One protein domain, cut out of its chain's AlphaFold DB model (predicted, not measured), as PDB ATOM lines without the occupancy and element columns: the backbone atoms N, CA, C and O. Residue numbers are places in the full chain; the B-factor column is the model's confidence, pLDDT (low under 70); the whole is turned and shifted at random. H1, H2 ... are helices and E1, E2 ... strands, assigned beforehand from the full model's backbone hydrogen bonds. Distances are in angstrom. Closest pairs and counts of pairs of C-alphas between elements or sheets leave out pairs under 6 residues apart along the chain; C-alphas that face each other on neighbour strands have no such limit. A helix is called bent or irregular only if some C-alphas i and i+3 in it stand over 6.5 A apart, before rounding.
ATOM      1  N   GLU A 204       4.483  11.527 -19.334       71.62
ATOM      2  CA  GLU A 204       5.024  10.455 -18.505       71.62
ATOM      3  C   GLU A 204       6.210   9.763 -19.193       71.62
ATOM      4  O   GLU A 204       7.199   9.450 -18.534       71.62
ATOM      5  N   PHE A 205       6.167   9.596 -20.519       77.38
ATOM      6  CA  PHE A 205       7.221   8.919 -21.277       77.38
ATOM      7  C   PHE A 205       8.427   9.845 -21.466       77.38
ATOM      8  O   PHE A 205       8.424  10.755 -22.300       77.38
ATOM      9  N   LYS A 206       9.502   9.618 -20.706       79.75
ATOM     10  CA  LYS A 206      10.685  10.499 -20.718       79.75
ATOM     11  C   LYS A 206      11.595  10.304 -21.937       79.75
ATOM     12  O   LYS A 206      12.438  11.161 -22.201       79.75
ATOM     13  N   ASN A 207      11.373   9.251 -22.728       86.31
ATOM     14  CA  ASN A 207      12.107   8.996 -23.968       86.31
ATOM     15  C   ASN A 207      12.036  10.169 -24.950       86.31
ATOM     16  O   ASN A 207      10.993  10.811 -25.146       86.31
ATOM     17  N   LYS A 208      13.178  10.442 -25.582       86.44
ATOM     18  CA  LYS A 208      13.326  11.505 -26.578       86.44
ATOM     19  C   LYS A 208      12.917  10.999 -27.954       86.44
ATOM     20  O   LYS A 208      13.218   9.862 -28.321       86.44
ATOM     21  N   THR A 209      12.325  11.882 -28.747       89.38
ATOM     22  CA  THR A 209      12.160  11.673 -30.188       89.38
ATOM     23  C   THR A 209      13.502  11.408 -30.869       89.38
ATOM     24  O   THR A 209      14.570  11.777 -30.364       89.38
ATOM     25  N   SER A 210      13.463  10.713 -31.997       90.94
ATOM     26  CA  SER A 210      14.625  10.411 -32.819       90.94
ATOM     27  C   SER A 210      15.121  11.630 -33.595       90.94
ATOM     28  O   SER A 210      14.360  12.524 -33.968       90.94
ATOM     29  N   LYS A 211      16.424  11.643 -33.867       89.38
ATOM     30  CA  LYS A 211      17.120  12.623 -34.708       89.38
ATOM     31  C   LYS A 211      17.839  11.910 -35.851       89.38
ATOM     32  O   LYS A 211      18.029  10.698 -35.796       89.38
ATOM     33  N   GLU A 212      18.334  12.656 -36.839       89.31
ATOM     34  CA  GLU A 212      19.215  12.104 -37.886       89.31
ATOM     35  C   GLU A 212      20.403  11.316 -37.306       89.31
ATOM     36  O   GLU A 212      20.821  10.313 -37.876       89.31
ATOM     37  N   THR A 213      20.924  11.721 -36.144       91.31
ATOM     38  CA  THR A 213      22.018  11.017 -35.461       91.31
ATOM     39  C   THR A 213      21.628   9.644 -34.914       91.31
ATOM     40  O   THR A 213      22.496   8.781 -34.818       91.31
ATOM     41  N   ASP A 214      20.350   9.385 -34.616       93.38
ATOM     42  CA  ASP A 214      19.897   8.045 -34.222       93.38
ATOM     43  C   ASP A 214      19.941   7.057 -35.403       93.38
ATOM     44  O   ASP A 214      20.113   5.861 -35.178       93.38
ATOM     45  N   LEU A 215      19.917   7.535 -36.659       94.38
ATOM     46  CA  LEU A 215      20.119   6.687 -37.844       94.38
ATOM     47  C   LEU A 215      21.515   6.055 -37.874       94.38
ATOM     48  O   LEU A 215      21.666   4.960 -38.410       94.38
ATOM     49  N   TRP A 216      22.527   6.715 -37.300       95.19
ATOM     50  CA  TRP A 216      23.868   6.147 -37.138       95.19
ATOM     51  C   TRP A 216      23.931   5.106 -36.014       95.19
ATOM     52  O   TRP A 216      24.712   4.165 -36.091       95.19
ATOM     53  N   LEU A 217      23.125   5.266 -34.963       94.56
ATOM     54  CA  LEU A 217      23.170   4.408 -33.777       94.56
ATOM     55  C   LEU A 217      22.295   3.153 -33.913       94.56
ATOM     56  O   LEU A 217      22.644   2.115 -33.349       94.56
ATOM     57  N   CYS A 218      21.196   3.238 -34.663       94.19
ATOM     58  CA  CYS A 218      20.201   2.186 -34.839       94.19
ATOM     59  C   CYS A 218      20.063   1.800 -36.321       94.19
ATOM     60  O   CYS A 218      19.568   2.587 -37.131       94.19
ATOM     61  N   ASP A 219      20.460   0.577 -36.688       92.12
ATOM     62  CA  ASP A 219      20.421   0.106 -38.079       92.12
ATOM     63  C   ASP A 219      18.981  -0.106 -38.571       92.12
ATOM     64  O   ASP A 219      18.680   0.112 -39.747       92.12
ATOM     65  N   ALA A 220      18.096  -0.506 -37.650       90.75
ATOM     66  CA  ALA A 220      16.678  -0.770 -37.890       90.75
ATOM     67  C   ALA A 220      15.843   0.495 -38.161       90.75
ATOM     68  O   ALA A 220      14.693   0.377 -38.579       90.75
ATOM     69  N   MET A 221      16.397   1.690 -37.930       92.12
ATOM     70  CA  MET A 221      15.752   2.951 -38.289       92.12
ATOM     71  C   MET A 221      16.026   3.356 -39.740       92.12
ATOM     72  O   MET A 221      17.134   3.201 -40.264       92.12
ATOM     73  N   THR A 222      15.024   3.973 -40.353       90.75
ATOM     74  CA  THR A 222      15.055   4.623 -41.663       90.75
ATOM     75  C   THR A 222      14.866   6.138 -41.516       90.75
ATOM     76  O   THR A 222      14.436   6.636 -40.479       90.75
ATOM     77  N   PHE A 223      15.135   6.900 -42.582       89.19
ATOM     78  CA  PHE A 223      14.902   8.353 -42.586       89.19
ATOM     79  C   PHE A 223      13.423   8.740 -42.367       89.19
ATOM     80  O   PHE A 223      13.154   9.859 -41.941       89.19
ATOM     81  N   GLY A 224      12.467   7.842 -42.646       87.38
ATOM     82  CA  GLY A 224      11.045   8.086 -42.375       87.38
ATOM     83  C   GLY A 224      10.701   8.096 -40.884       87.38
ATOM     84  O   GLY A 224       9.713   8.707 -40.499       87.38
ATOM     85  N   ASP A 225      11.548   7.488 -40.051       89.38
ATOM     86  CA  ASP A 225      11.308   7.295 -38.619       89.38
ATOM     87  C   ASP A 225      11.950   8.397 -37.752       89.38
ATOM     88  O   ASP A 225      12.041   8.275 -36.526       89.38
ATOM     89  N   VAL A 226      12.459   9.466 -38.376       89.50
ATOM     90  CA  VAL A 226      13.045  10.628 -37.692       89.50
ATOM     91  C   VAL A 226      11.924  11.517 -37.146       89.50
ATOM     92  O   VAL A 226      11.010  11.890 -37.870       89.50
ATOM     93  N   GLY A 227      11.997  11.868 -35.861       87.94
ATOM     94  CA  GLY A 227      10.934  12.548 -35.117       87.94
ATOM     95  C   GLY A 227      10.053  11.609 -34.279       87.94
ATOM     96  O   GLY A 227       9.414  12.079 -33.338       87.94
ATOM     97  N   ALA A 228      10.060  10.300 -34.550       90.81
ATOM     98  CA  ALA A 228       9.319   9.300 -33.777       90.81
ATOM     99  C   ALA A 228       9.924   9.062 -32.379       90.81
ATOM    100  O   ALA A 228      11.125   9.223 -32.160       90.81
ATOM    101  N   VAL A 229       9.114   8.636 -31.411       89.88
ATOM    102  CA  VAL A 229       9.565   8.254 -30.064       89.88
ATOM    103  C   VAL A 229      10.260   6.902 -30.123       89.88
ATOM    104  O   VAL A 229       9.641   5.870 -30.397       89.88
ATOM    105  N   VAL A 230      11.556   6.910 -29.824       91.88
ATOM    106  CA  VAL A 230      12.403   5.720 -29.879       91.88
ATOM    107  C   VAL A 230      12.830   5.255 -28.496       91.88
ATOM    108  O   VAL A 230      13.032   6.039 -27.568       91.88
ATOM    109  N   HIS A 231      12.986   3.945 -28.389       92.50
ATOM    110  CA  HIS A 231      13.480   3.224 -27.236       92.50
ATOM    111  C   HIS A 231      14.242   2.005 -27.762       92.50
ATOM    112  O   HIS A 231      13.651   1.086 -28.324       92.50
ATOM    113  N   TYR A 232      15.567   2.032 -27.642       92.69
ATOM    114  CA  TYR A 232      16.472   0.982 -28.103       92.69
ATOM    115  C   TYR A 232      17.752   1.008 -27.267       92.69
ATOM    116  O   TYR A 232      18.137   2.064 -26.764       92.69
ATOM    117  N   ASP A 233      18.425  -0.135 -27.140       92.75
ATOM    118  CA  ASP A 233      19.784  -0.163 -26.602       92.75
ATOM    119  C   ASP A 233      20.737   0.306 -27.715       92.75
ATOM    120  O   ASP A 233      20.849  -0.384 -28.733       92.75
ATOM    121  N   PRO A 234      21.436   1.449 -27.582       93.06
ATOM    122  CA  PRO A 234      22.291   1.964 -28.649       93.06
ATOM    123  C   PRO A 234      23.565   1.137 -28.854       93.06
ATOM    124  O   PRO A 234      24.348   1.451 -29.749       93.06
ATOM    125  N   ARG A 235      23.795   0.090 -28.050       92.50
ATOM    126  CA  ARG A 235      24.857  -0.903 -28.255       92.50
ATOM    127  C   ARG A 235      24.440  -1.979 -29.262       92.50
ATOM    128  O   ARG A 235      25.294  -2.480 -29.986       92.50
ATOM    129  N   ALA A 236      23.145  -2.306 -29.332       87.31
ATOM    130  CA  ALA A 236      22.593  -3.284 -30.268       87.31
ATOM    131  C   ALA A 236      22.568  -2.743 -31.710       87.31
ATOM    132  O   ALA A 236      22.786  -1.554 -31.960       87.31
ATOM    133  N   THR A 237      22.268  -3.602 -32.685       78.00
ATOM    134  CA  THR A 237      22.089  -3.198 -34.092       78.00
ATOM    135  C   THR A 237      20.731  -2.542 -34.368       78.00
ATOM    136  O   THR A 237      20.601  -1.840 -35.360       78.00
ATOM    137  N   GLY A 238      19.726  -2.663 -33.492       68.19
ATOM    138  CA  GLY A 238      18.498  -1.856 -33.618       68.19
ATOM    139  C   GLY A 238      17.235  -2.365 -32.921       68.19
ATOM    140  O   GLY A 238      16.140  -1.882 -33.197       68.19
ATOM    141  N   THR A 239      17.353  -3.346 -32.032       69.25
ATOM    142  CA  THR A 239      16.250  -3.879 -31.223       69.25
ATOM    143  C   THR A 239      16.396  -3.466 -29.761       69.25
ATOM    144  O   THR A 239      17.502  -3.278 -29.261       69.25
ATOM    145  N   THR A 240      15.289  -3.431 -29.013       64.25
ATOM    146  CA  THR A 240      15.334  -3.318 -27.535       64.25
ATOM    147  C   THR A 240      15.953  -4.538 -26.840       64.25
ATOM    148  O   THR A 240      16.039  -4.554 -25.617       64.25
ATOM    149  N   LYS A 241      16.326  -5.596 -27.568       65.12
ATOM    150  CA  LYS A 241      16.952  -6.804 -27.023       65.12
ATOM    151  C   LYS A 241      17.982  -7.354 -28.000       65.12
ATOM    152  O   LYS A 241      17.623  -7.763 -29.102       65.12
ATOM    153  N   ASP A 242      19.217  -7.447 -27.529       71.38
ATOM    154  CA  ASP A 242      20.235  -8.372 -28.014       71.38
ATOM    155  C   ASP A 242      20.769  -9.112 -26.779       71.38
ATOM    156  O   ASP A 242      21.276  -8.494 -25.844       71.38
ATOM    157  N   ALA A 243      20.578 -10.432 -26.743       62.00
ATOM    158  CA  ALA A 243      20.933 -11.270 -25.597       62.00
ATOM    159  C   ALA A 243      22.433 -11.618 -25.530       62.00
ATOM    160  O   ALA A 243      22.857 -12.261 -24.573       62.00
ATOM    161  N   SER A 244      23.226 -11.219 -26.531       73.94
ATOM    162  CA  SER A 244      24.686 -11.376 -26.536       73.94
ATOM    163  C   SER A 244      25.422 -10.221 -25.844       73.94
ATOM    164  O   SER A 244      26.591 -10.365 -25.479       73.94
ATOM    165  N   LEU A 245      24.750  -9.083 -25.634       80.62
ATOM    166  CA  LEU A 245      25.344  -7.913 -24.996       80.62
ATOM    167  C   LEU A 245      25.575  -8.141 -23.490       80.62
ATOM    168  O   LEU A 245      24.715  -8.712 -22.814       80.62
ATOM    169  N   PRO A 246      26.679  -7.623 -22.918       81.88
ATOM    170  CA  PRO A 246      26.877  -7.643 -21.472       81.88
ATOM    171  C   PRO A 246      25.781  -6.830 -20.756       81.88
ATOM    172  O   PRO A 246      25.240  -5.880 -21.342       81.88
ATOM    173  N   PRO A 247      25.462  -7.141 -19.487       85.06
ATOM    174  CA  PRO A 247      24.540  -6.330 -18.699       85.06
ATOM    175  C   PRO A 247      25.058  -4.893 -18.563       85.06
ATOM    176  O   PRO A 247      26.265  -4.650 -18.532       85.06
ATOM    177  N   ILE A 248      24.138  -3.934 -18.482       87.06
ATOM    178  CA  ILE A 248      24.482  -2.534 -18.222       87.06
ATOM    179  C   ILE A 248      24.801  -2.394 -16.720       87.06
ATOM    180  O   ILE A 248      23.969  -2.796 -15.905       87.06
ATOM    181  N   PRO A 249      25.973  -1.857 -16.326       85.12
ATOM    182  CA  PRO A 249      26.329  -1.695 -14.922       85.12
ATOM    183  C   PRO A 249      25.484  -0.615 -14.233       85.12
ATOM    184  O   PRO A 249      24.848   0.230 -14.872       85.12
ATOM    185  N   GLY A 250      25.504  -0.641 -12.900       76.75
ATOM    186  CA  GLY A 250      24.864   0.375 -12.067       76.75
ATOM    187  C   GLY A 250      25.454   1.777 -12.269       76.75
ATOM    188  O   GLY A 250      26.488   1.966 -12.907       76.75
ATOM    189  N   ARG A 251      24.789   2.788 -11.696       69.31
ATOM    190  CA  ARG A 251      25.219   4.197 -11.794       69.31
ATOM    191  C   ARG A 251      26.530   4.511 -11.052       69.31
ATOM    192  O   ARG A 251      27.105   5.565 -11.301       69.31
ATOM    193  N   GLU A 252      26.986   3.636 -10.159       75.56
ATOM    194  CA  GLU A 252      28.233   3.783  -9.400       75.56
ATOM    195  C   GLU A 252      28.996   2.441  -9.342       75.56
ATOM    196  O   GLU A 252      28.339   1.397  -9.290       75.56
ATOM    197  N   PRO A 253      30.345   2.459  -9.306       80.31
ATOM    198  CA  PRO A 253      31.193   3.652  -9.321       80.31
ATOM    199  C   PRO A 253      31.326   4.265 -10.727       80.31
ATOM    200  O   PRO A 253      31.520   3.562 -11.719       80.31
ATOM    201  N   LYS A 254      31.288   5.602 -10.822       82.00
ATOM    202  CA  LYS A 254      31.399   6.360 -12.092       82.00
ATOM    203  C   LYS A 254      32.537   5.936 -13.029       82.00
ATOM    204  O   LYS A 254      32.398   6.070 -14.241       82.00
ATOM    205  N   GLN A 255      33.658   5.453 -12.493       85.75
ATOM    206  CA  GLN A 255      34.794   5.002 -13.299       85.75
ATOM    207  C   GLN A 255      34.471   3.727 -14.094       85.75
ATOM    208  O   GLN A 255      34.798   3.660 -15.277       85.75
ATOM    209  N   GLU A 256      33.784   2.756 -13.486       85.94
ATOM    210  CA  GLU A 256      33.337   1.535 -14.172       85.94
ATOM    211  C   GLU A 256      32.271   1.866 -15.223       85.94
ATOM    212  O   GLU A 256      32.341   1.370 -16.348       85.94
ATOM    213  N   TRP A 257      31.345   2.781 -14.902       87.75
ATOM    214  CA  TRP A 257      30.380   3.306 -15.873       87.75
ATOM    215  C   TRP A 257      31.076   3.912 -17.100       87.75
ATOM    216  O   TRP A 257      30.725   3.572 -18.230       87.75
ATOM    217  N   GLN A 258      32.083   4.771 -16.903       90.75
ATOM    218  CA  GLN A 258      32.789   5.410 -18.015       90.75
ATOM    219  C   GLN A 258      33.598   4.401 -18.844       90.75
ATOM    220  O   GLN A 258      33.528   4.430 -20.069       90.75
ATOM    221  N   GLN A 259      34.296   3.458 -18.203       91.12
ATOM    222  CA  GLN A 259      35.042   2.400 -18.899       91.12
ATOM    223  C   GLN A 259      34.120   1.499 -19.740       91.12
ATOM    224  O   GLN A 259      34.453   1.153 -20.877       91.12
ATOM    225  N   PHE A 260      32.939   1.159 -19.217       92.25
ATOM    226  CA  PHE A 260      31.894   0.438 -19.946       92.25
ATOM    227  C   PHE A 260      31.370   1.245 -21.144       92.25
ATOM    228  O   PHE A 260      31.294   0.714 -22.254       92.25
ATOM    229  N   VAL A 261      31.060   2.532 -20.941       93.31
ATOM    230  CA  VAL A 261      30.624   3.463 -21.995       93.31
ATOM    231  C   VAL A 261      31.662   3.570 -23.109       93.31
ATOM    232  O   VAL A 261      31.305   3.431 -24.275       93.31
ATOM    233  N   ASP A 262      32.935   3.778 -22.774       94.19
ATOM    234  CA  ASP A 262      34.006   3.965 -23.757       94.19
ATOM    235  C   ASP A 262      34.277   2.680 -24.555       94.19
ATOM    236  O   ASP A 262      34.477   2.732 -25.771       94.19
ATOM    237  N   THR A 263      34.191   1.518 -23.902       94.50
ATOM    238  CA  THR A 263      34.296   0.201 -24.554       94.50
ATOM    239  C   THR A 263      33.130  -0.034 -25.520       94.50
ATOM    240  O   THR A 263      33.342  -0.377 -26.685       94.50
ATOM    241  N   ALA A 264      31.893   0.193 -25.069       94.81
ATOM    242  CA  ALA A 264      30.697  -0.011 -25.882       94.81
ATOM    243  C   ALA A 264      30.599   1.001 -27.041       94.81
ATOM    244  O   ALA A 264      30.208   0.636 -28.152       94.81
ATOM    245  N   TRP A 265      31.017   2.250 -26.814       96.25
ATOM    246  CA  TRP A 265      31.141   3.266 -27.857       96.25
ATOM    247  C   TRP A 265      32.185   2.878 -28.907       96.25
ATOM    248  O   TRP A 265      31.911   2.998 -30.097       96.25
ATOM    249  N   SER A 266      33.349   2.366 -28.495       95.81
ATOM    250  CA  SER A 266      34.403   1.939 -29.428       95.81
ATOM    251  C   SER A 266      33.911   0.833 -30.371       95.81
ATOM    252  O   SER A 266      34.145   0.898 -31.578       95.81
ATOM    253  N   ALA A 267      33.148  -0.133 -29.845       94.62
ATOM    254  CA  ALA A 267      32.500  -1.166 -30.654       94.62
ATOM    255  C   ALA A 267      31.442  -0.587 -31.617       94.62
ATOM    256  O   ALA A 267      31.429  -0.934 -32.799       94.62
ATOM    257  N   LYS A 268      30.586   0.338 -31.154       95.44
ATOM    258  CA  LYS A 268      29.578   0.986 -32.013       95.44
ATOM    259  C   LYS A 268      30.211   1.886 -33.084       95.44
ATOM    260  O   LYS A 268      29.737   1.857 -34.216       95.44
ATOM    261  N   ARG A 269      31.295   2.617 -32.794       96.06
ATOM    262  CA  ARG A 269      32.045   3.399 -33.797       96.06
ATOM    263  C   ARG A 269      32.579   2.498 -34.910       96.06
ATOM    264  O   ARG A 269      32.302   2.773 -36.074       96.06
ATOM    265  N   ALA A 270      33.225   1.383 -34.564       95.31
ATOM    266  CA  ALA A 270      33.711   0.417 -35.551       95.31
ATOM    267  C   ALA A 270      32.573  -0.163 -36.419       95.31
ATOM    268  O   ALA A 270      32.712  -0.246 -37.638       95.31
ATOM    269  N   HIS A 271      31.420  -0.497 -35.824       95.00
ATOM    270  CA  HIS A 271      30.219  -0.918 -36.566       95.00
ATOM    271  C   HIS A 271      29.688   0.176 -37.508       95.00
ATOM    272  O   HIS A 271      29.312  -0.108 -38.647       95.00
ATOM    273  N   ILE A 272      29.682   1.440 -37.071       95.62
ATOM    274  CA  ILE A 272      29.258   2.569 -37.909       95.62
ATOM    275  C   ILE A 272      30.183   2.716 -39.118       95.62
ATOM    276  O   ILE A 272      29.697   2.775 -40.247       95.62
ATOM    277  N   GLU A 273      31.496   2.723 -38.889       95.06
ATOM    278  CA  GLU A 273      32.519   2.868 -39.928       95.06
ATOM    279  C   GLU A 273      32.487   1.700 -40.935       95.06
ATOM    280  O   GLU A 273      32.568   1.926 -42.142       95.06
ATOM    281  N   GLN A 274      32.305   0.459 -40.466       94.94
ATOM    282  CA  GLN A 274      32.344  -0.748 -41.306       94.94
ATOM    283  C   GLN A 274      31.016  -1.086 -41.999       94.94
ATOM    284  O   GLN A 274      31.023  -1.662 -43.090       94.94
ATOM    285  N   HIS A 275      29.871  -0.780 -41.380       94.06
ATOM    286  CA  HIS A 275      28.561  -1.258 -41.838       94.06
ATOM    287  C   HIS A 275      27.552  -0.137 -42.081       94.06
ATOM    288  O   HIS A 275      26.881  -0.145 -43.118       94.06
ATOM    289  N   ARG A 276      27.441   0.853 -41.186       93.69
ATOM    290  CA  ARG A 276      26.386   1.874 -41.305       93.69
ATOM    291  C   ARG A 276      26.720   2.993 -42.296       93.69
ATOM    292  O   ARG A 276      25.821   3.463 -42.989       93.69
ATOM    293  N   MET A 277      27.992   3.371 -42.438       94.62
ATOM    294  CA  MET A 277      28.446   4.344 -43.445       94.62
ATOM    295  C   MET A 277      28.133   3.897 -44.883       94.62
ATOM    296  O   MET A 277      27.502   4.683 -45.591       94.62
ATOM    297  N   PRO A 278      28.418   2.647 -45.307       93.75
ATOM    298  CA  PRO A 278      27.933   2.119 -46.585       93.75
ATOM    299  C   PRO A 278      26.403   2.123 -46.740       93.75
ATOM    300  O   PRO A 278      25.900   2.453 -47.810       93.75
ATOM    301  N   GLN A 279      25.642   1.788 -45.689       93.62
ATOM    302  CA  GLN A 279      24.171   1.741 -45.754       93.62
ATOM    303  C   GLN A 279      23.531   3.128 -45.942       93.62
ATOM    304  O   GLN A 279      22.574   3.268 -46.705       93.62
ATOM    305  N   LEU A 280      24.047   4.159 -45.264       94.50
ATOM    306  CA  LEU A 280      23.493   5.520 -45.322       94.50
ATOM    307  C   LEU A 280      24.070   6.376 -46.464       94.50
ATOM    308  O   LEU A 280      23.603   7.495 -46.678       94.50
ATOM    309  N   GLU A 281      25.011   5.853 -47.253       93.62
ATOM    310  CA  GLU A 281      25.715   6.561 -48.338       93.62
ATOM    311  C   GLU A 281      24.777   7.144 -49.426       93.62
ATOM    312  O   GLU A 281      25.079   8.160 -50.053       93.62
ATOM    313  N   SER A 282      23.573   6.584 -49.594       93.50
ATOM    314  CA  SER A 282      22.521   7.120 -50.482       93.50
ATOM    315  C   SER A 282      21.735   8.304 -49.893       93.50
ATOM    316  O   SER A 282      21.099   9.051 -50.643       93.50
ATOM    317  N   LEU A 283      21.734   8.476 -48.567       92.19
ATOM    318  CA  LEU A 283      21.109   9.603 -47.861       92.19
ATOM    319  C   LEU A 283      22.117  10.731 -47.627       92.19
ATOM    320  O   LEU A 283      21.781  11.900 -47.824       92.19
ATOM    321  N   THR A 284      23.361  10.392 -47.293       91.31
ATOM    322  CA  THR A 284      24.437  11.365 -47.062       91.31
ATOM    323  C   THR A 284      24.812  12.096 -48.354       91.31
ATOM    324  O   THR A 284      24.847  13.324 -48.369       91.31
ATOM    325  N   ARG A 285      24.922  11.384 -49.491       91.12
ATOM    326  CA  ARG A 285      25.077  11.994 -50.832       91.12
ATOM    327  C   ARG A 285      23.905  12.887 -51.263       91.12
ATOM    328  O   ARG A 285      24.048  13.648 -52.214       91.12
ATOM    329  N   LYS A 286      22.753  12.806 -50.587       90.38
ATOM    330  CA  LYS A 286      21.578  13.673 -50.801       90.38
ATOM    331  C   LYS A 286      21.463  14.792 -49.758       90.38
ATOM    332  O   LYS A 286      20.435  15.459 -49.720       90.38
ATOM    333  N   GLY A 287      22.459  14.960 -48.884       86.38
ATOM    334  CA  GLY A 287      22.433  15.941 -47.795       86.38
ATOM    335  C   GLY A 287      21.381  15.668 -46.714       86.38
ATOM    336  O   GLY A 287      21.093  16.559 -45.927       86.38
ATOM    337  N   LYS A 288      20.790  14.462 -46.670       84.81
ATOM    338  CA  LYS A 288      19.722  14.098 -45.718       84.81
ATOM    339  C   LYS A 288      20.220  13.611 -44.357       84.81
ATOM    340  O   LYS A 288      19.417  13.439 -43.452       84.81
ATOM    341  N   VAL A 289      21.503  13.278 -44.255       88.25
ATOM    342  CA  VAL A 289      22.152  12.835 -43.018       88.25
ATOM    343  C   VAL A 289      23.589  13.332 -43.069       88.25
ATOM    344  O   VAL A 289      24.302  13.053 -44.035       88.25
ATOM    345  N   SER A 290      24.027  14.049 -42.037       88.88
ATOM    346  CA  SER A 290      25.433  14.454 -41.912       88.88
ATOM    347  C   SER A 290      26.321  13.261 -41.538       88.88
ATOM    348  O   SER A 290      26.014  12.525 -40.599       88.88
ATOM    349  N   VAL A 291      27.435  13.080 -42.255       88.81
ATOM    350  CA  VAL A 291      28.458  12.065 -41.941       88.81
ATOM    351  C   VAL A 291      29.394  12.590 -40.849       88.81
ATOM    352  O   VAL A 291      29.841  13.735 -40.960       88.81
ATOM    353  N   PRO A 292      29.745  11.784 -39.831       91.25
ATOM    354  CA  PRO A 292      30.845  12.107 -38.932       91.25
ATOM    355  C   PRO A 292      32.192  11.916 -39.651       91.25
ATOM    356  O   PRO A 292      32.659  10.798 -39.865       91.25
ATOM    357  N   HIS A 293      32.804  13.025 -40.057       88.31
ATOM    358  CA  HIS A 293      34.120  13.088 -40.695       88.31
ATOM    359  C   HIS A 293      35.227  13.551 -39.738       88.31
ATOM    360  O   HIS A 293      36.377  13.158 -39.922       88.31
ATOM    361  N   ASP A 294      34.900  14.368 -38.732       91.88
ATOM    362  CA  ASP A 294      35.854  14.878 -37.740       91.88
ATOM    363  C   ASP A 294      35.545  14.411 -36.302       91.88
ATOM    364  O   ASP A 294      34.447  13.947 -35.982       91.88
ATOM    365  N   GLU A 295      36.524  14.537 -35.400       92.62
ATOM    366  CA  GLU A 295      36.375  14.097 -34.003       92.62
ATOM    367  C   GLU A 295      35.384  14.947 -33.183       92.62
ATOM    368  O   GLU A 295      34.895  14.488 -32.152       92.62
ATOM    369  N   LYS A 296      35.006  16.152 -33.635       92.94
ATOM    370  CA  LYS A 296      33.939  16.950 -33.005       92.94
ATOM    371  C   LYS A 296      32.568  16.362 -33.350       92.94
ATOM    372  O   LYS A 296      31.718  16.262 -32.466       92.94
ATOM    373  N   GLN A 297      32.360  15.920 -34.590       93.12
ATOM    374  CA  GLN A 297      31.159  15.198 -35.015       93.12
ATOM    375  C   GLN A 297      31.081  13.809 -34.359       93.12
ATOM    376  O   GLN A 297      30.018  13.426 -33.867       93.12
ATOM    377  N   TRP A 298      32.201  13.082 -34.253       95.94
ATOM    378  CA  TRP A 298      32.248  11.827 -33.491       95.94
ATOM    379  C   TRP A 298      31.968  12.032 -31.997       95.94
ATOM    380  O   TRP A 298      31.217  11.249 -31.418       95.94
ATOM    381  N   ALA A 299      32.477  13.100 -31.370       95.12
ATOM    382  CA  ALA A 299      32.157  13.435 -29.980       95.12
ATOM    383  C   ALA A 299      30.672  13.802 -29.785       95.12
ATOM    384  O   ALA A 299      30.062  13.394 -28.795       95.12
ATOM    385  N   GLN A 300      30.054  14.510 -30.739       93.31
ATOM    386  CA  GLN A 300      28.608  14.766 -30.734       93.31
ATOM    387  C   GLN A 300      27.799  13.463 -30.825       93.31
ATOM    388  O   GLN A 300      26.826  13.288 -30.086       93.31
ATOM    389  N   LEU A 301      28.216  12.526 -31.683       95.81
ATOM    390  CA  LEU A 301      27.557  11.228 -31.825       95.81
ATOM    391  C   LEU A 301      27.763  10.330 -30.591       95.81
ATOM    392  O   LEU A 301      26.811   9.677 -30.161       95.81
ATOM    393  N   LYS A 302      28.943  10.377 -29.951       96.31
ATOM    394  CA  LYS A 302      29.198   9.745 -28.645       96.31
ATOM    395  C   LYS A 302      28.263  10.293 -27.567       96.31
ATOM    396  O   LYS A 302      27.658   9.511 -26.846       96.31
ATOM    397  N   GLY A 303      28.068  11.612 -27.501       95.06
ATOM    398  CA  GLY A 303      27.129  12.230 -26.556       95.06
ATOM    399  C   GLY A 303      25.667  11.802 -26.768       95.06
ATOM    400  O   GLY A 303      24.926  11.622 -25.800       95.06
ATOM    401  N   GLN A 304      25.248  11.571 -28.018       94.19
ATOM    402  CA  GLN A 304      23.933  10.986 -28.320       94.19
ATOM    403  C   GLN A 304      23.863   9.508 -27.892       94.19
ATOM    404  O   GLN A 304      22.883   9.112 -27.261       94.19
ATOM    405  N   PHE A 305      24.900   8.708 -28.168       95.50
ATOM    406  CA  PHE A 305      25.013   7.312 -27.718       95.50
ATOM    407  C   PHE A 305      24.944   7.200 -26.188       95.50
ATOM    408  O   PHE A 305      24.131   6.442 -25.663       95.50
ATOM    409  N   GLU A 306      25.720   8.008 -25.463       94.62
ATOM    410  CA  GLU A 306      25.703   8.091 -23.999       94.62
ATOM    411  C   GLU A 306      24.318   8.474 -23.470       94.62
ATOM    412  O   GLU A 306      23.810   7.843 -22.538       94.62
ATOM    413  N   SER A 307      23.661   9.457 -24.098       92.06
ATOM    414  CA  SER A 307      22.298   9.837 -23.729       92.06
ATOM    415  C   SER A 307      21.286   8.718 -23.972       92.06
ATOM    416  O   SER A 307      20.360   8.598 -23.173       92.06
ATOM    417  N   ARG A 308      21.394   7.953 -25.063       93.25
ATOM    418  CA  ARG A 308      20.483   6.832 -25.353       93.25
ATOM    419  C   ARG A 308      20.740   5.649 -24.426       93.25
ATOM    420  O   ARG A 308      19.794   5.003 -24.003       93.25
ATOM    421  N   LEU A 309      21.994   5.408 -24.051       93.06
ATOM    422  CA  LEU A 309      22.386   4.316 -23.164       93.06
ATOM    423  C   LEU A 309      21.940   4.576 -21.718       93.06
ATOM    424  O   LEU A 309      21.472   3.660 -21.045       93.06
ATOM    425  N   ALA A 310      22.024   5.828 -21.257       89.31
ATOM    426  CA  ALA A 310      21.451   6.244 -19.979       89.31
ATOM    427  C   ALA A 310      19.911   6.179 -19.991       89.31
ATOM    428  O   ALA A 310      19.330   5.602 -19.079       89.31
ATOM    429  N   GLU A 311      19.265   6.705 -21.040       90.19
ATOM    430  CA  GLU A 311      17.805   6.656 -21.226       90.19
ATOM    431  C   GLU A 311      17.279   5.209 -21.256       90.19
ATOM    432  O   GLU A 311      16.307   4.893 -20.582       90.19
ATOM    433  N   PHE A 312      17.948   4.304 -21.975       91.38
ATOM    434  CA  PHE A 312      17.576   2.891 -22.027       91.38
ATOM    435  C   PHE A 312      17.755   2.194 -20.669       91.38
ATOM    436  O   PHE A 312      16.828   1.540 -20.198       91.38
ATOM    437  N   ARG A 313      18.903   2.385 -19.997       89.19
ATOM    438  CA  ARG A 313      19.167   1.828 -18.654       89.19
ATOM    439  C   ARG A 313      18.119   2.258 -17.627       89.19
ATOM    440  O   ARG A 313      17.740   1.455 -16.781       89.19
ATOM    441  N   ASP A 314      17.721   3.527 -17.666       86.25
ATOM    442  CA  ASP A 314      16.873   4.127 -16.637       86.25
ATOM    443  C   ASP A 314      15.363   3.923 -16.897       86.25
ATOM    444  O   ASP A 314      14.593   3.997 -15.945       86.25
ATOM    445  N   GLU A 315      14.938   3.630 -18.138       87.38
ATOM    446  CA  GLU A 315      13.512   3.528 -18.519       87.38
ATOM    447  C   GLU A 315      13.044   2.142 -19.026       87.38
ATOM    448  O   GLU A 315      11.841   1.889 -19.036       87.38
ATOM    449  N   ASP A 316      13.924   1.220 -19.457       90.44
ATOM    450  CA  ASP A 316      13.503  -0.074 -20.058       90.44
ATOM    451  C   ASP A 316      12.542  -0.865 -19.157       90.44
ATOM    452  O   ASP A 316      11.487  -1.329 -19.603       90.44
ATOM    453  N   SER A 317      12.860  -0.936 -17.863       89.31
ATOM    454  CA  SER A 317      12.061  -1.620 -16.845       89.31
ATOM    455  C   SER A 317      10.638  -1.068 -16.709       89.31
ATOM    456  O   SER A 317       9.746  -1.817 -16.313       89.31
ATOM    457  N   HIS A 318      10.384   0.195 -17.074       86.75
ATOM    458  CA  HIS A 318       9.043   0.778 -17.030       86.75
ATOM    459  C   HIS A 318       8.122   0.241 -18.136       86.75
ATOM    460  O   HIS A 318       6.899   0.200 -17.953       86.75
ATOM    461  N   TYR A 319       8.702  -0.213 -19.252       88.00
ATOM    462  CA  TYR A 319       7.992  -0.719 -20.430       88.00
ATOM    463  C   TYR A 319       7.999  -2.254 -20.551       88.00
ATOM    464  O   TYR A 319       7.223  -2.803 -21.339       88.00
ATOM    465  N   ARG A 320       8.844  -2.970 -19.792       89.44
ATOM    466  CA  ARG A 320       8.803  -4.443 -19.686       89.44
ATOM    467  C   ARG A 320       7.693  -4.922 -18.753       89.44
ATOM    468  O   ARG A 320       7.211  -4.185 -17.907       89.44
ATOM    469  N   GLU A 321       7.319  -6.192 -18.893       89.19
ATOM    470  CA  GLU A 321       6.372  -6.878 -18.006       89.19
ATOM    471  C   GLU A 321       6.689  -6.637 -16.516       89.19
ATOM    472  O   GLU A 321       7.832  -6.779 -16.085       89.19
ATOM    473  N   GLY A 322       5.675  -6.229 -15.746       87.25
ATOM    474  CA  GLY A 322       5.811  -5.767 -14.358       87.25
ATOM    475  C   GLY A 322       6.016  -4.252 -14.194       87.25
ATOM    476  O   GLY A 322       5.707  -3.720 -13.131       87.25
ATOM    477  N   GLY A 323       6.467  -3.540 -15.233       86.19
ATOM    478  CA  GLY A 323       6.633  -2.085 -15.228       86.19
ATOM    479  C   GLY A 323       5.309  -1.303 -15.308       86.19
ATOM    480  O   GLY A 323       4.338  -1.794 -15.896       86.19
ATOM    481  N   PRO A 324       5.243  -0.068 -14.762       82.50
ATOM    482  CA  PRO A 324       4.021   0.746 -14.705       82.50
ATOM    483  C   PRO A 324       3.355   0.989 -16.068       82.50
ATOM    484  O   PRO A 324       2.124   0.984 -16.165       82.50
ATOM    485  N   TYR A 325       4.143   1.170 -17.131       84.38
ATOM    486  CA  TYR A 325       3.642   1.526 -18.461       84.38
ATOM    487  C   TYR A 325       3.372   0.303 -19.348       84.38
ATOM    488  O   TYR A 325       2.637   0.397 -20.333       84.38
ATOM    489  N   ALA A 326       3.885  -0.873 -18.972       86.00
ATOM    490  CA  ALA A 326       3.819  -2.110 -19.753       86.00
ATOM    491  C   ALA A 326       2.392  -2.615 -20.028       86.00
ATOM    492  O   ALA A 326       2.168  -3.397 -20.955       86.00
ATOM    493  N   LYS A 327       1.395  -2.170 -19.247       82.69
ATOM    494  CA  LYS A 327      -0.019  -2.458 -19.530       82.69
ATOM    495  C   LYS A 327      -0.546  -1.662 -20.738       82.69
ATOM    496  O   LYS A 327      -1.342  -2.225 -21.486       82.69
ATOM    497  N   HIS A 328      -0.015  -0.464 -21.002       82.25
ATOM    498  CA  HIS A 328      -0.456   0.461 -22.059       82.25
ATOM    499  C   HIS A 328       0.391   0.425 -23.340       82.25
ATOM    500  O   HIS A 328      -0.151   0.664 -24.418       82.25
ATOM    501  N   VAL A 329       1.694   0.132 -23.250       85.75
ATOM    502  CA  VAL A 329       2.614   0.175 -24.406       85.75
ATOM    503  C   VAL A 329       3.050  -1.203 -24.902       85.75
ATOM    504  O   VAL A 329       3.015  -2.197 -24.179       85.75
ATOM    505  N   SER A 330       3.510  -1.247 -26.147       88.00
ATOM    506  CA  SER A 330       4.178  -2.384 -26.778       88.00
ATOM    507  C   SER A 330       5.472  -1.913 -27.439       88.00
ATOM    508  O   SER A 330       5.477  -0.890 -28.119       88.00
ATOM    509  N   LEU A 331       6.558  -2.665 -27.256       88.62
ATOM    510  CA  LEU A 331       7.859  -2.360 -27.853       88.62
ATOM    511  C   LEU A 331       8.002  -3.096 -29.191       88.62
ATOM    512  O   LEU A 331       7.971  -4.327 -29.219       88.62
ATOM    513  N   GLN A 332       8.175  -2.353 -30.284       87.12
ATOM    514  CA  GLN A 332       8.306  -2.898 -31.639       87.12
ATOM    515  C   GLN A 332       9.567  -2.329 -32.298       87.12
ATOM    516  O   GLN A 332       9.669  -1.129 -32.527       87.12
ATOM    517  N   GLY A 333      10.549  -3.190 -32.590       86.62
ATOM    518  CA  GLY A 333      11.855  -2.749 -33.092       86.62
ATOM    519  C   GLY A 333      12.540  -1.787 -32.102       86.62
ATOM    520  O   GLY A 333      12.700  -2.170 -30.937       86.62
ATOM    521  N   PRO A 334      12.922  -0.570 -32.537       91.38
ATOM    522  CA  PRO A 334      13.437   0.503 -31.687       91.38
ATOM    523  C   PRO A 334      12.364   1.511 -31.218       91.38
ATOM    524  O   PRO A 334      12.720   2.627 -30.840       91.38
ATOM    525  N   PHE A 335      11.066   1.182 -31.265       91.25
ATOM    526  CA  PHE A 335       9.968   2.120 -30.974       91.25
ATOM    527  C   PHE A 335       9.102   1.701 -29.783       91.25
ATOM    528  O   PHE A 335       8.903   0.509 -29.514       91.25
ATOM    529  N   ILE A 336       8.514   2.704 -29.125       86.88
ATOM    530  CA  ILE A 336       7.377   2.527 -28.217       86.88
ATOM    531  C   ILE A 336       6.095   2.805 -29.013       86.88
ATOM    532  O   ILE A 336       5.907   3.913 -29.513       86.88
ATOM    533  N   HIS A 337       5.206   1.818 -29.107       85.62
ATOM    534  CA  HIS A 337       3.848   1.965 -29.645       85.62
ATOM    535  C   HIS A 337       2.816   1.857 -28.516       85.62
ATOM    536  O   HIS A 337       3.049   1.186 -27.508       85.62
ATOM    537  N   LEU A 338       1.651   2.473 -28.694       82.88
ATOM    538  CA  LEU A 338       0.504   2.299 -27.798       82.88
ATOM    539  C   LEU A 338      -0.238   1.009 -28.161       82.88
ATOM    540  O   LEU A 338      -0.465   0.744 -29.337       82.88
ATOM    541  N   LYS A 339      -0.722   0.238 -27.182       82.81
ATOM    542  CA  LYS A 339      -1.589  -0.925 -27.468       82.81
ATOM    543  C   LYS A 339      -2.965  -0.530 -28.010       82.81
ATOM    544  O   LYS A 339      -3.613  -1.342 -28.660       82.81
ATOM    545  N   GLU A 340      -3.392   0.710 -27.769       76.12
ATOM    546  CA  GLU A 340      -4.580   1.317 -28.389       76.12
ATOM    547  C   GLU A 340      -4.348   1.646 -29.882       76.12
ATOM    548  O   GLU A 340      -5.313   1.800 -30.629       76.12
ATOM    549  N   ARG A 341      -3.080   1.727 -30.326       72.38
ATOM    550  CA  ARG A 341      -2.642   2.030 -31.703       72.38
ATOM    551  C   ARG A 341      -1.430   1.178 -32.132       72.38
ATOM    552  O   ARG A 341      -0.336   1.705 -32.347       72.38
ATOM    553  N   PRO A 342      -1.593  -0.154 -32.239       73.44
ATOM    554  CA  PRO A 342      -0.489  -1.054 -32.545       73.44
ATOM    555  C   PRO A 342      -0.001  -0.845 -33.986       73.44
ATOM    556  O   PRO A 342      -0.729  -1.110 -34.939       73.44
ATOM    557  N   GLY A 343       1.247  -0.396 -34.132       78.44
ATOM    558  CA  GLY A 343       1.884  -0.135 -35.427       78.44
ATOM    559  C   GLY A 343       1.947   1.341 -35.833       78.44
ATOM    560  O   GLY A 343       2.591   1.640 -36.831       78.44
ATOM    561  N   GLU A 344       1.342   2.258 -35.070       82.88
ATOM    562  CA  GLU A 344       1.533   3.701 -35.256       82.88
ATOM    563  C   GLU A 344       2.655   4.207 -34.334       82.88
ATOM    564  O   GLU A 344       2.635   3.980 -33.119       82.88
ATOM    565  N   HIS A 345       3.633   4.913 -34.905       87.19
ATOM    566  CA  HIS A 345       4.711   5.539 -34.139       87.19
ATOM    567  C   HIS A 345       4.174   6.711 -33.315       87.19
ATOM    568  O   HIS A 345       3.438   7.547 -33.836       87.19
ATOM    569  N   MET A 346       4.588   6.821 -32.049       85.88
ATOM    570  CA  MET A 346       4.376   8.060 -31.298       85.88
ATOM    571  C   MET A 346       5.335   9.158 -31.777       85.88
ATOM    572  O   MET A 346       6.464   8.851 -32.155       85.88
TER     573      MET A 346
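Overview. This is residues 204 to 346 of the 477 residues of an uncharacterized protein of Stigmatella erecta (UniProt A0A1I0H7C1). Two long helices, H2 and H3, cross steeply, and the short helix H1 sits in an angle between them together with loops; a small two-stranded hairpin, E1 and E2, lies beside the last residues of H3, with Val 329 of E1 close to Tyr 319. Much of the rest is loop, above all residues 218 to 253, a stretch of 36 residues with no named element. The printed part has 143 residues, with three named helices and two named strands in the order H1, H2, H3, E1, E2; the strands form one antiparallel sheet. The class is mostly helix, though under half of the residues are in named elements. The whole is compact, with a radius of gyration of the C-alphas of 15.3 A, and spans 43 by 39 by 25 A.

Arrangement. Start at H1, residues 214 to 217, and look across to H2, residues 254 to 284: they touch, the closest C-alphas being those of Trp 216 and Arg 276, 6.5 A apart, and H2 does this with residues 268 to 277 alone. H1 is close to H3, residues 295 to 319, but not clearly touching, with the C-alphas of Leu 217 and Phe 305 closest at 7.0 A. H2 and H3 only just touch, with 3 pairs of C-alphas within 8 A, by residues 261 to 265 and 302 to 306 alone; the closest C-alphas are those of Trp 265 and Lys 302, 6.8 A apart. They run opposite ways at a steep tilt of 69 degrees, only just short of about perpendicular. In H2, 23 of 27 O i to N i+4 pairs are within hydrogen-bond range, in H3 18 of 21, and H1 is too short for such a pair. After H3 in the chain, find E1, residues 329 to 332, and E2, residues 335 to 338, an antiparallel hairpin with 143 degrees between the strands' directions, with N 330 and O 337 2.8 A apart and N 337 and O 330 2.9 A apart, both within hydrogen-bond range. The closest C-alphas of H3 and E1 are those of Tyr 319 and Val 329, 6.7 A apart. H1 and H2 are each apart from both strands.

Along the chain. Find C-alpha 214 at (19.897, 8.045, -34.222), where H1 begins. H2 runs 36.0 A from C-alpha 254 at (31.399, 6.360, -12.092), with a kink of 66 degrees near residue 278; it is irregular, C-alphas 279 and 282 being 7.3 A apart. H3 runs 34.8 A, with a kink of 39 degrees near residue 313; it is irregular, C-alphas 314 and 317 being 7.5 A apart. E2 ends at C-alpha 338, (0.504, 2.299, -27.798).

Size, cuts and confidence. The C-alphas farthest apart, those of Arg 285 and Gly 322, are 44.9 A apart. The printed part has no cut; the link from H1 to H2 is long and that from E1 to E2 tight. Mean pLDDT of the printed part is 88.0, and residues 238 to 241, 243 and 251 are under 70.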